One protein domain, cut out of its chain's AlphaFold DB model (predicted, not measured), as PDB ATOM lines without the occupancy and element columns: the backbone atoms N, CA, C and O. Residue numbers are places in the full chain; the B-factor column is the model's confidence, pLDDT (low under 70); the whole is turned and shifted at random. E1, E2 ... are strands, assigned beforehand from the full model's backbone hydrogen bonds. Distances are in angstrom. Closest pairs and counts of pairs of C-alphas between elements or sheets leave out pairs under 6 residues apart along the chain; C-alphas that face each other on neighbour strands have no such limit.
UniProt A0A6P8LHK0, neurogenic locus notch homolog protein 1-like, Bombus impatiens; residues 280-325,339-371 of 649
ATOM      1  N   CYS A 280     311.994 416.904 420.851       89.75
ATOM      2  CA  CYS A 280     312.137 416.182 422.100       89.75
ATOM      3  C   CYS A 280     310.760 415.849 422.680       89.75
ATOM      4  O   CYS A 280     310.130 416.651 423.367       89.75
ATOM      5  N   ILE A 281     310.289 414.633 422.411       87.06
ATOM      6  CA  ILE A 281     308.998 414.130 422.884       87.06
ATOM      7  C   ILE A 281     309.281 412.998 423.865       87.06
ATOM      8  O   ILE A 281     309.803 411.949 423.486       87.06
ATOM      9  N   ARG A 282     308.941 413.209 425.143       80.88
ATOM     10  CA  ARG A 282     309.177 412.249 426.242       80.88
ATOM     11  C   ARG A 282     310.631 411.786 426.331       80.88
ATOM     12  O   ARG A 282     310.911 410.591 426.384       80.88
ATOM     13  N   SER A 283     311.554 412.744 426.338       83.38
ATOM     14  CA  SER A 283     312.989 412.472 426.469       83.38
ATOM     15  C   SER A 283     313.598 411.638 425.331       83.38
ATOM     16  O   SER A 283     314.677 411.060 425.490       83.38
ATOM     17  N   LYS A 284     312.909 411.595 424.182       87.38
ATOM     18  CA  LYS A 284     313.310 410.930 422.940       87.38
ATOM     19  C   LYS A 284     313.182 411.872 421.755       87.38
ATOM     20  O   LYS A 284     312.214 412.628 421.672       87.38
ATOM     21  N   CYS A 285     314.110 411.771 420.811       91.06
ATOM     22  CA  CYS A 285     314.032 412.519 419.566       91.06
ATOM     23  C   CYS A 285     313.077 411.817 418.602       91.06
ATOM     24  O   CYS A 285     313.398 410.773 418.037       91.06
ATOM     25  N   GLN A 286     311.882 412.377 418.440       93.56
ATOM     26  CA  GLN A 286     310.805 411.790 417.644       93.56
ATOM     27  C   GLN A 286     310.337 412.765 416.568       93.56
ATOM     28  O   GLN A 286     310.427 413.978 416.735       93.56
ATOM     29  N   ASP A 287     309.835 412.230 415.458       93.56
ATOM     30  CA  ASP A 287     309.203 413.043 414.422       93.56
ATOM     31  C   ASP A 287     307.840 413.546 414.941       93.56
ATOM     32  O   ASP A 287     306.985 412.718 415.277       93.56
ATOM     33  N   PRO A 288     307.613 414.870 415.050       93.62
ATOM     34  CA  PRO A 288     306.329 415.422 415.466       93.62
ATOM     35  C   PRO A 288     305.271 415.419 414.348       93.62
ATOM     36  O   PRO A 288     304.127 415.775 414.612       93.62
ATOM     37  N   CYS A 289     305.601 415.079 413.096       94.44
ATOM     38  CA  CYS A 289     304.657 415.153 411.977       94.44
ATOM     39  C   CYS A 289     303.483 414.158 412.031       94.44
ATOM     40  O   CYS A 289     302.360 414.569 411.708       94.44
ATOM     41  N   PRO A 290     303.676 412.876 412.400       94.62
ATOM     42  CA  PRO A 290     302.588 411.910 412.456       94.62
ATOM     43  C   PRO A 290     301.455 412.384 413.371       94.62
ATOM     44  O   PRO A 290     301.633 412.552 414.574       94.62
ATOM     45  N   GLY A 291     300.278 412.577 412.776       89.06
ATOM     46  CA  GLY A 291     299.070 413.029 413.460       89.06
ATOM     47  C   GLY A 291     298.992 414.525 413.759       89.06
ATOM     48  O   GLY A 291     298.070 414.931 414.450       89.06
ATOM     49  N   THR A 292     299.895 415.359 413.238       91.44
ATOM     50  CA  THR A 292     299.801 416.820 413.422       91.44
ATOM     51  C   THR A 292     299.027 417.519 412.309       91.44
ATOM     52  O   THR A 292     298.224 418.412 412.579       91.44
ATOM     53  N   CYS A 293     299.265 417.129 411.056       91.06
ATOM     54  CA  CYS A 293     298.618 417.745 409.898       91.06
ATOM     55  C   CYS A 293     297.371 416.969 409.471       91.06
ATOM     56  O   CYS A 293     297.325 415.742 409.551       91.06
ATOM     57  N   GLY A 294     296.373 417.709 408.993       84.75
ATOM     58  CA  GLY A 294     295.108 417.189 408.495       84.75
ATOM     59  C   GLY A 294     295.224 416.449 407.163       84.75
ATOM     60  O   GLY A 294     296.271 416.413 406.517       84.75
ATOM     61  N   THR A 295     294.116 415.866 406.709       83.38
ATOM     62  CA  THR A 295     294.070 415.157 405.422       83.38
ATOM     63  C   THR A 295     294.340 416.111 404.251       83.38
ATOM     64  O   THR A 295     293.891 417.258 404.256       83.38
ATOM     65  N   ASN A 296     295.055 415.623 403.229       85.75
ATOM     66  CA  ASN A 296     295.516 416.388 402.057       85.75
ATOM     67  C   ASN A 296     296.488 417.543 402.372       85.75
ATOM     68  O   ASN A 296     296.665 418.450 401.553       85.75
ATOM     69  N   ALA A 297     297.144 417.497 403.532       89.44
ATOM     70  CA  ALA A 297     298.258 418.367 403.875       89.44
ATOM     71  C   ALA A 297     299.587 417.592 403.883       89.44
ATOM     72  O   ALA A 297     299.647 416.425 404.265       89.44
ATOM     73  N   GLU A 298     300.661 418.259 403.471       91.94
ATOM     74  CA  GLU A 298     302.035 417.823 403.699       91.94
ATOM     75  C   GLU A 298     302.551 418.373 405.033       91.94
ATOM     76  O   GLU A 298     302.312 419.534 405.376       91.94
ATOM     77  N   CYS A 299     303.280 417.535 405.773       93.06
ATOM     78  CA  CYS A 299     303.982 417.937 406.986       93.06
ATOM     79  C   CYS A 299     305.485 418.023 406.736       93.06
ATOM     80  O   CYS A 299     306.071 417.128 406.126       93.06
ATOM     81  N   LYS A 300     306.119 419.071 407.260       91.75
ATOM     82  CA  LYS A 300     307.574 419.215 407.307       91.75
ATOM     83  C   LYS A 300     307.990 419.688 408.691       91.75
ATOM     84  O   LYS A 300     307.423 420.647 409.203       91.75
ATOM     85  N   VAL A 301     309.010 419.063 409.270       92.38
ATOM     86  CA  VAL A 301     309.594 419.532 410.531       92.38
ATOM     87  C   VAL A 301     310.582 420.656 410.231       92.38
ATOM     88  O   VAL A 301     311.574 420.442 409.528       92.38
ATOM     89  N   ILE A 302     310.282 421.853 410.728       87.69
ATOM     90  CA  ILE A 302     311.103 423.055 410.601       87.69
ATOM     91  C   ILE A 302     311.505 423.498 412.010       87.69
ATOM     92  O   ILE A 302     310.653 423.886 412.806       87.69
ATOM     93  N   ASN A 303     312.796 423.425 412.329       84.69
ATOM     94  CA  ASN A 303     313.391 423.769 413.619       84.69
ATOM     95  C   ASN A 303     312.647 423.119 414.790       84.69
ATOM     96  O   ASN A 303     312.137 423.803 415.680       84.69
ATOM     97  N   HIS A 304     312.571 421.784 414.754       88.81
ATOM     98  CA  HIS A 304     311.897 420.942 415.746       88.81
ATOM     99  C   HIS A 304     310.380 421.137 415.829       88.81
ATOM    100  O   HIS A 304     309.759 420.677 416.785       88.81
ATOM    101  N   ARG A 305     309.754 421.824 414.866       88.38
ATOM    102  CA  ARG A 305     308.308 422.081 414.879       88.38
ATOM    103  C   ARG A 305     307.645 421.553 413.621       88.38
ATOM    104  O   ARG A 305     308.158 421.793 412.529       88.38
ATOM    105  N   PRO A 306     306.506 420.864 413.737       89.62
ATOM    106  CA  PRO A 306     305.741 420.452 412.575       89.62
ATOM    107  C   PRO A 306     305.106 421.685 411.917       89.62
ATOM    108  O   PRO A 306     304.396 422.463 412.549       89.62
ATOM    109  N   ALA A 307     305.354 421.857 410.627       88.38
ATOM    110  CA  ALA A 307     304.681 422.826 409.781       88.38
ATOM    111  C   ALA A 307     303.813 422.077 408.769       88.38
ATOM    112  O   ALA A 307     304.265 421.101 408.168       88.38
ATOM    113  N   CYS A 308     302.580 422.539 408.575       88.62
ATOM    114  CA  CYS A 308     301.611 421.915 407.682       88.62
ATOM    115  C   CYS A 308     301.309 422.843 406.500       88.62
ATOM    116  O   CYS A 308     300.950 424.000 406.710       88.62
ATOM    117  N   SER A 309     301.403 422.339 405.268       86.50
ATOM    118  CA  SER A 309     300.987 423.039 404.042       86.50
ATOM    119  C   SER A 309     299.995 422.171 403.273       86.50
ATOM    120  O   SER A 309     300.120 420.953 403.271       86.50
ATOM    121  N   CYS A 310     299.004 422.757 402.599       83.88
ATOM    122  CA  CYS A 310     298.141 421.971 401.714       83.88
ATOM    123  C   CYS A 310     298.938 421.439 400.515       83.88
ATOM    124  O   CYS A 310     299.837 422.115 400.000       83.88
ATOM    125  N   LEU A 311     298.589 420.235 400.053       86.56
ATOM    126  CA  LEU A 311     299.153 419.670 398.829       86.56
ATOM    127  C   LEU A 311     298.821 420.556 397.607       86.56
ATOM    128  O   LEU A 311     297.813 421.268 397.612       86.56
ATOM    129  N   PRO A 312     299.633 420.532 396.531       82.88
ATOM    130  CA  PRO A 312     299.336 421.282 395.310       82.88
ATOM    131  C   PRO A 312     297.926 420.987 394.769       82.88
ATOM    132  O   PRO A 312     297.549 419.829 394.627       82.88
ATOM    133  N   GLY A 313     297.159 422.038 394.460       75.19
ATOM    134  CA  GLY A 313     295.761 421.921 394.015       75.19
ATOM    135  C   GLY A 313     294.729 421.867 395.148       75.19
ATOM    136  O   GLY A 313     293.533 421.823 394.864       75.19
ATOM    137  N   TYR A 314     295.163 421.917 396.411       77.75
ATOM    138  CA  TYR A 314     294.290 421.957 397.582       77.75
ATOM    139  C   TYR A 314     294.404 423.289 398.342       77.75
ATOM    140  O   TYR A 314     295.439 423.955 398.322       77.75
ATOM    141  N   SER A 315     293.334 423.670 399.040       74.00
ATOM    142  CA  SER A 315     293.245 424.840 399.922       74.00
ATOM    143  C   SER A 315     292.343 424.549 401.126       74.00
ATOM    144  O   SER A 315     291.484 423.671 401.071       74.00
ATOM    145  N   GLY A 316     292.532 425.257 402.233       74.31
ATOM    146  CA  GLY A 316     291.835 424.989 403.495       74.31
ATOM    147  C   GLY A 316     292.789 425.152 404.668       74.31
ATOM    148  O   GLY A 316     293.818 425.796 404.501       74.31
ATOM    149  N   ASN A 317     292.464 424.573 405.827       76.50
ATOM    150  CA  ASN A 317     293.311 424.583 407.022       76.50
ATOM    151  C   ASN A 317     294.159 423.296 407.098       76.50
ATOM    152  O   ASN A 317     293.618 422.258 407.457       76.50
ATOM    153  N   PRO A 318     295.481 423.311 406.858       84.94
ATOM    154  CA  PRO A 318     296.303 422.108 406.794       84.94
ATOM    155  C   PRO A 318     296.524 421.437 408.157       84.94
ATOM    156  O   PRO A 318     297.023 420.319 408.191       84.94
ATOM    157  N   PHE A 319     296.134 422.066 409.272       83.94
ATOM    158  CA  PHE A 319     296.088 421.423 410.594       83.94
ATOM    159  C   PHE A 319     294.775 420.660 410.846       83.94
ATOM    160  O   PHE A 319     294.642 419.976 411.855       83.94
ATOM    161  N   GLN A 320     293.795 420.782 409.947       79.25
ATOM    162  CA  GLN A 320     292.492 420.119 410.046       79.25
ATOM    163  C   GLN A 320     292.183 419.324 408.775       79.25
ATOM    164  O   GLN A 320     292.041 418.104 408.829       79.25
ATOM    165  N   TYR A 321     292.114 420.004 407.631       79.75
ATOM    166  CA  TYR A 321     291.769 419.448 406.331       79.75
ATOM    167  C   TYR A 321     292.044 420.436 405.186       79.75
ATOM    168  O   TYR A 321     291.742 421.630 405.288       79.75
ATOM    169  N   CYS A 322     292.534 419.918 404.058       79.50
ATOM    170  CA  CYS A 322     292.590 420.656 402.800       79.50
ATOM    171  C   CYS A 322     291.598 420.083 401.772       79.50
ATOM    172  O   CYS A 322     291.559 418.878 401.514       79.50
ATOM    173  N   SER A 323     290.834 420.980 401.151       74.81
ATOM    174  CA  SER A 323     289.842 420.723 400.101       74.81
ATOM    175  C   SER A 323     290.415 421.007 398.711       74.81
ATOM    176  O   SER A 323     291.319 421.830 398.575       74.81
ATOM    177  N   ILE A 324     289.917 420.340 397.670       72.25
ATOM    178  CA  ILE A 324     290.352 420.595 396.287       72.25
ATOM    179  C   ILE A 324     289.927 422.013 395.884       72.25
ATOM    180  O   ILE A 324     288.779 422.396 396.092       72.25
ATOM    181  N   VAL A 325     290.834 422.784 395.283       68.62
ATOM    182  CA  VAL A 325     290.495 424.081 394.682       68.62
ATOM    183  C   VAL A 325     289.707 423.817 393.392       68.62
ATOM    184  O   VAL A 325     290.265 423.199 392.481       68.62
ATOM    185  N   SER A 339     289.716 435.270 395.529       68.38
ATOM    186  CA  SER A 339     289.002 434.054 395.122       68.38
ATOM    187  C   SER A 339     289.683 433.340 393.938       68.38
ATOM    188  O   SER A 339     289.537 433.776 392.793       68.38
ATOM    189  N   PRO A 340     290.368 432.201 394.168       62.66
ATOM    190  CA  PRO A 340     290.627 431.576 395.469       62.66
ATOM    191  C   PRO A 340     291.608 432.403 396.313       62.66
ATOM    192  O   PRO A 340     292.476 433.088 395.774       62.66
ATOM    193  N   SER A 341     291.472 432.344 397.640       66.56
ATOM    194  CA  SER A 341     292.277 433.169 398.551       66.56
ATOM    195  C   SER A 341     293.778 432.874 398.400       66.56
ATOM    196  O   SER A 341     294.193 431.732 398.617       66.56
ATOM    197  N   PRO A 342     294.621 433.884 398.103       69.88
ATOM    198  CA  PRO A 342     296.074 433.726 398.044       69.88
ATOM    199  C   PRO A 342     296.708 433.682 399.442       69.88
ATOM    200  O   PRO A 342     297.904 433.440 399.579       69.88
ATOM    201  N   CYS A 343     295.918 433.927 400.488       70.38
ATOM    202  CA  CYS A 343     296.394 434.160 401.843       70.38
ATOM    203  C   CYS A 343     296.681 432.885 402.631       70.38
ATOM    204  O   CYS A 343     297.091 432.969 403.780       70.38
ATOM    205  N   GLY A 344     296.488 431.706 402.044       68.62
ATOM    206  CA  GLY A 344     296.706 430.444 402.745       68.62
ATOM    207  C   GLY A 344     295.745 430.217 403.925       68.62
ATOM    208  O   GLY A 344     294.818 430.995 404.146       68.62
ATOM    209  N   PRO A 345     295.924 429.125 404.673       69.00
ATOM    210  CA  PRO A 345     295.102 428.774 405.831       69.00
ATOM    211  C   PRO A 345     295.071 429.799 406.954       69.00
ATOM    212  O   PRO A 345     296.036 430.525 407.181       69.00
ATOM    213  N   ASN A 346     293.995 429.741 407.746       75.06
ATOM    214  CA  ASN A 346     293.856 430.469 409.011       75.06
ATOM    215  C   ASN A 346     294.096 431.981 408.878       75.06
ATOM    216  O   ASN A 346     294.497 432.666 409.823       75.06
ATOM    217  N   SER A 347     293.848 432.495 407.679       81.69
ATOM    218  CA  SER A 347     294.041 433.876 407.300       81.69
ATOM    219  C   SER A 347     292.772 434.410 406.644       81.69
ATOM    220  O   SER A 347     291.958 433.673 406.086       81.69
ATOM    221  N   GLN A 348     292.599 435.718 406.728       84.00
ATOM    222  CA  GLN A 348     291.571 436.454 406.018       84.00
ATOM    223  C   GLN A 348     292.210 437.230 404.865       84.00
ATOM    224  O   GLN A 348     293.248 437.881 405.035       84.00
ATOM    225  N   CYS A 349     291.561 437.171 403.701       81.56
ATOM    226  CA  CYS A 349     291.881 437.998 402.547       81.56
ATOM    227  C   CYS A 349     290.904 439.172 402.486       81.56
ATOM    228  O   CYS A 349     289.691 438.973 402.522       81.56
ATOM    229  N   ARG A 350     291.429 440.392 402.389       83.69
ATOM    230  CA  ARG A 350     290.642 441.603 402.136       83.69
ATOM    231  C   ARG A 350     291.112 442.246 400.841       83.69
ATOM    232  O   ARG A 350     292.314 442.405 400.641       83.69
ATOM    233  N   VAL A 351     290.179 442.641 399.978       76.00
ATOM    234  CA  VAL A 351     290.531 443.368 398.755       76.00
ATOM    235  C   VAL A 351     290.815 444.822 399.115       76.00
ATOM    236  O   VAL A 351     289.927 445.546 399.560       76.00
ATOM    237  N   VAL A 352     292.057 445.251 398.920       74.31
ATOM    238  CA  VAL A 352     292.486 446.644 399.072       74.31
ATOM    239  C   VAL A 352     293.082 447.066 397.736       74.31
ATOM    240  O   VAL A 352     293.987 446.412 397.231       74.31
ATOM    241  N   ASN A 353     292.530 448.114 397.117       67.19
ATOM    242  CA  ASN A 353     293.016 448.658 395.838       67.19
ATOM    243  C   ASN A 353     293.116 447.628 394.689       67.19
ATOM    244  O   ASN A 353     294.007 447.706 393.848       67.19
ATOM    245  N   GLY A 354     292.207 446.647 394.643       67.12
ATOM    246  CA  GLY A 354     292.224 445.595 393.618       67.12
ATOM    247  C   GLY A 354     293.283 444.506 393.838       67.12
ATOM    248  O   GLY A 354     293.539 443.736 392.916       67.12
ATOM    249  N   GLN A 355     293.870 444.409 395.037       67.31
ATOM    250  CA  GLN A 355     294.767 443.327 395.461       67.31
ATOM    251  C   GLN A 355     294.247 442.618 396.712       67.31
ATOM    252  O   GLN A 355     293.626 443.233 397.578       67.31
ATOM    253  N   GLY A 356     294.536 441.320 396.823       69.62
ATOM    254  CA  GLY A 356     294.237 440.532 398.012       69.62
ATOM    255  C   GLY A 356     295.291 440.773 399.086       69.62
ATOM    256  O   GLY A 356     296.426 440.322 398.953       69.62
ATOM    257  N   VAL A 357     294.928 441.488 400.149       78.31
ATOM    258  CA  VAL A 357     295.786 441.716 401.316       78.31
ATOM    259  C   VAL A 357     295.440 440.700 402.395       78.31
ATOM    260  O   VAL A 357     294.287 440.574 402.807       78.31
ATOM    261  N   CYS A 358     296.461 440.006 402.881       78.44
ATOM    262  CA  CYS A 358     296.321 438.884 403.795       78.44
ATOM    263  C   CYS A 358     296.637 439.276 405.240       78.44
ATOM    264  O   CYS A 358     297.612 439.975 405.500       78.44
ATOM    265  N   SER A 359     295.862 438.768 406.199       81.69
ATOM    266  CA  SER A 359     296.191 438.828 407.637       81.69
ATOM    267  C   SER A 359     295.745 437.550 408.343       81.69
ATOM    268  O   SER A 359     294.834 436.891 407.855       81.69
ATOM    269  N   CYS A 360     296.371 437.165 409.456       82.69
ATOM    270  CA  CYS A 360     295.906 436.003 410.218       82.69
ATOM    271  C   CYS A 360     294.546 436.264 410.878       82.69
ATOM    272  O   CYS A 360     294.222 437.400 411.230       82.69
ATOM    273  N   LEU A 361     293.746 435.206 411.034       84.38
ATOM    274  CA  LEU A 361     292.541 435.232 411.865       84.38
ATOM    275  C   LEU A 361     292.926 435.451 413.339       84.38
ATOM    276  O   LEU A 361     294.035 435.116 413.742       84.38
ATOM    277  N   ALA A 362     292.010 435.987 414.151       83.69
ATOM    278  CA  ALA A 362     292.302 436.484 415.506       83.69
ATOM    279  C   ALA A 362     292.964 435.466 416.462       83.69
ATOM    280  O   ALA A 362     293.734 435.859 417.331       83.69
ATOM    281  N   GLU A 363     292.688 434.171 416.287       82.94
ATOM    282  CA  GLU A 363     293.219 433.086 417.131       82.94
ATOM    283  C   GLU A 363     294.541 432.493 416.610       82.94
ATOM    284  O   GLU A 363     295.068 431.546 417.191       82.94
ATOM    285  N   PHE A 364     295.074 433.026 415.510       83.31
ATOM    286  CA  PHE A 364     296.270 432.521 414.849       83.31
ATOM    287  C   PHE A 364     297.367 433.579 414.821       83.31
ATOM    288  O   PHE A 364     297.125 434.777 414.680       83.31
ATOM    289  N   THR A 365     298.604 433.116 414.938       81.06
ATOM    290  CA  THR A 365     299.804 433.948 415.000       81.06
ATOM    291  C   THR A 365     300.672 433.756 413.758       81.06
ATOM    292  O   THR A 365     300.566 432.755 413.044       81.06
ATOM    293  N   GLY A 366     301.560 434.720 413.509       74.19
ATOM    294  CA  GLY A 366     302.471 434.721 412.365       74.19
ATOM    295  C   GLY A 366     301.982 435.604 411.220       74.19
ATOM    296  O   GLY A 366     301.209 436.540 411.420       74.19
ATOM    297  N   THR A 367     302.468 435.315 410.017       72.31
ATOM    298  CA  THR A 367     302.111 436.032 408.791       72.31
ATOM    299  C   THR A 367     301.560 435.051 407.755       72.31
ATOM    300  O   THR A 367     302.139 433.974 407.573       72.31
ATOM    301  N   PRO A 368     300.476 435.401 407.041       70.62
ATOM    302  CA  PRO A 368     300.003 434.619 405.903       70.62
ATOM    303  C   PRO A 368     301.131 434.348 404.889       70.62
ATOM    304  O   PRO A 368     301.964 435.232 404.678       70.62
ATOM    305  N   PRO A 369     301.181 433.163 404.252       64.81
ATOM    306  CA  PRO A 369     300.140 432.136 404.223       64.81
ATOM    307  C   PRO A 369     300.144 431.122 405.372       64.81
ATOM    308  O   PRO A 369     299.317 430.216 405.381       64.81
ATOM    309  N   MET A 370     301.055 431.243 406.338       67.69
ATOM    310  CA  MET A 370     301.309 430.198 407.332       67.69
ATOM    311  C   MET A 370     300.910 430.649 408.737       67.69
ATOM    312  O   MET A 370     301.684 430.578 409.692       67.69
ATOM    313  N   CYS A 371     299.674 431.133 408.849       79.69
ATOM    314  CA  CYS A 371     299.065 431.436 410.134       79.69
ATOM    315  C   CYS A 371     298.933 430.141 410.943       79.69
ATOM    316  O   CYS A 371     298.272 429.183 410.526       79.69
TER     317      CYS A 371
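Overview. This is residues 280 to 325 and 339 to 371 of the 649 residues of the protein "neurogenic locus notch homolog protein 1-like" of Bombus impatiens (UniProt A0A6P8LHK0). Three small two-stranded hairpins, E2 with E3, E4 with E5 and E6 with E7, follow one another along a rod-shaped outline, with the short strand E1 at one end and the E6 and E7 hairpin towards the other. The first two hairpins meet near Cys 310 and Cys 322, while the third is apart from both and is reached across a cut. The printed part has 79 residues with no named helix and seven named strands, E1 to E7 in order along the chain; it is all strand by class, though under half of the residues, 35, are in named elements. Each of the three sheets is one antiparallel pair. The whole is only just loose, close to compact, with a radius of gyration of the C-alphas of 14.3 A and spans of 51 by 24 by 17 A.

Arrangement. E2, residues 297 to 302, and E3, residues 305 to 310, form an antiparallel hairpin with 151 degrees between their directions. N 300 and O 307 are within hydrogen-bond range at 2.9 A, and N 298 and O 309 at 2.8 A. E4, residues 314 to 317, and E5, residues 321 to 324, form a second antiparallel hairpin at 152 degrees, with N 321 and O 317 at 2.7 A. The closest C-alphas of E3 and E5 are those of Cys 310 and Cys 322, 5.8 A apart; those of E2 and E5 are Ala 297 and Cys 322, 6.2 A. E2 and E4 are only just apart, their closest C-alphas 8.3 A from each other. E6, residues 347 to 352, and E7, residues 355 to 360, form the third antiparallel hairpin at 149 degrees, with N 348 and O 359 at 2.8 A. E6 is apart from E4 and E5. E1, residues 284 to 286, pairs with no named strand, but residues 280 to 281 pair antiparallel with its residues 284 to 285.

Along the chain. E1 begins at C-alpha 284, (313.310, 410.930, 422.940). E2 is 15.2 A long and E3 16.6 A; E3 ends at C-alpha 310, (298.141, 421.971, 401.714). E6 is 15.3 A long and E7 16.5 A, and E7 ends at C-alpha 360, (295.906, 436.003, 410.218).

Size, cuts and confidence. The two C-alphas farthest apart are those of Ser 283 and Asn 353, 51.4 A. Residues 326 to 338 are not printed, and C-alphas 325 and 339 are 10.1 A apart across the cut. Of the links that are printed whole, the one from E1 to E2 is short and the others are tight. The mean pLDDT of the printed part is 81.0; residues under 70 include 339 to 342 and 353 to 356.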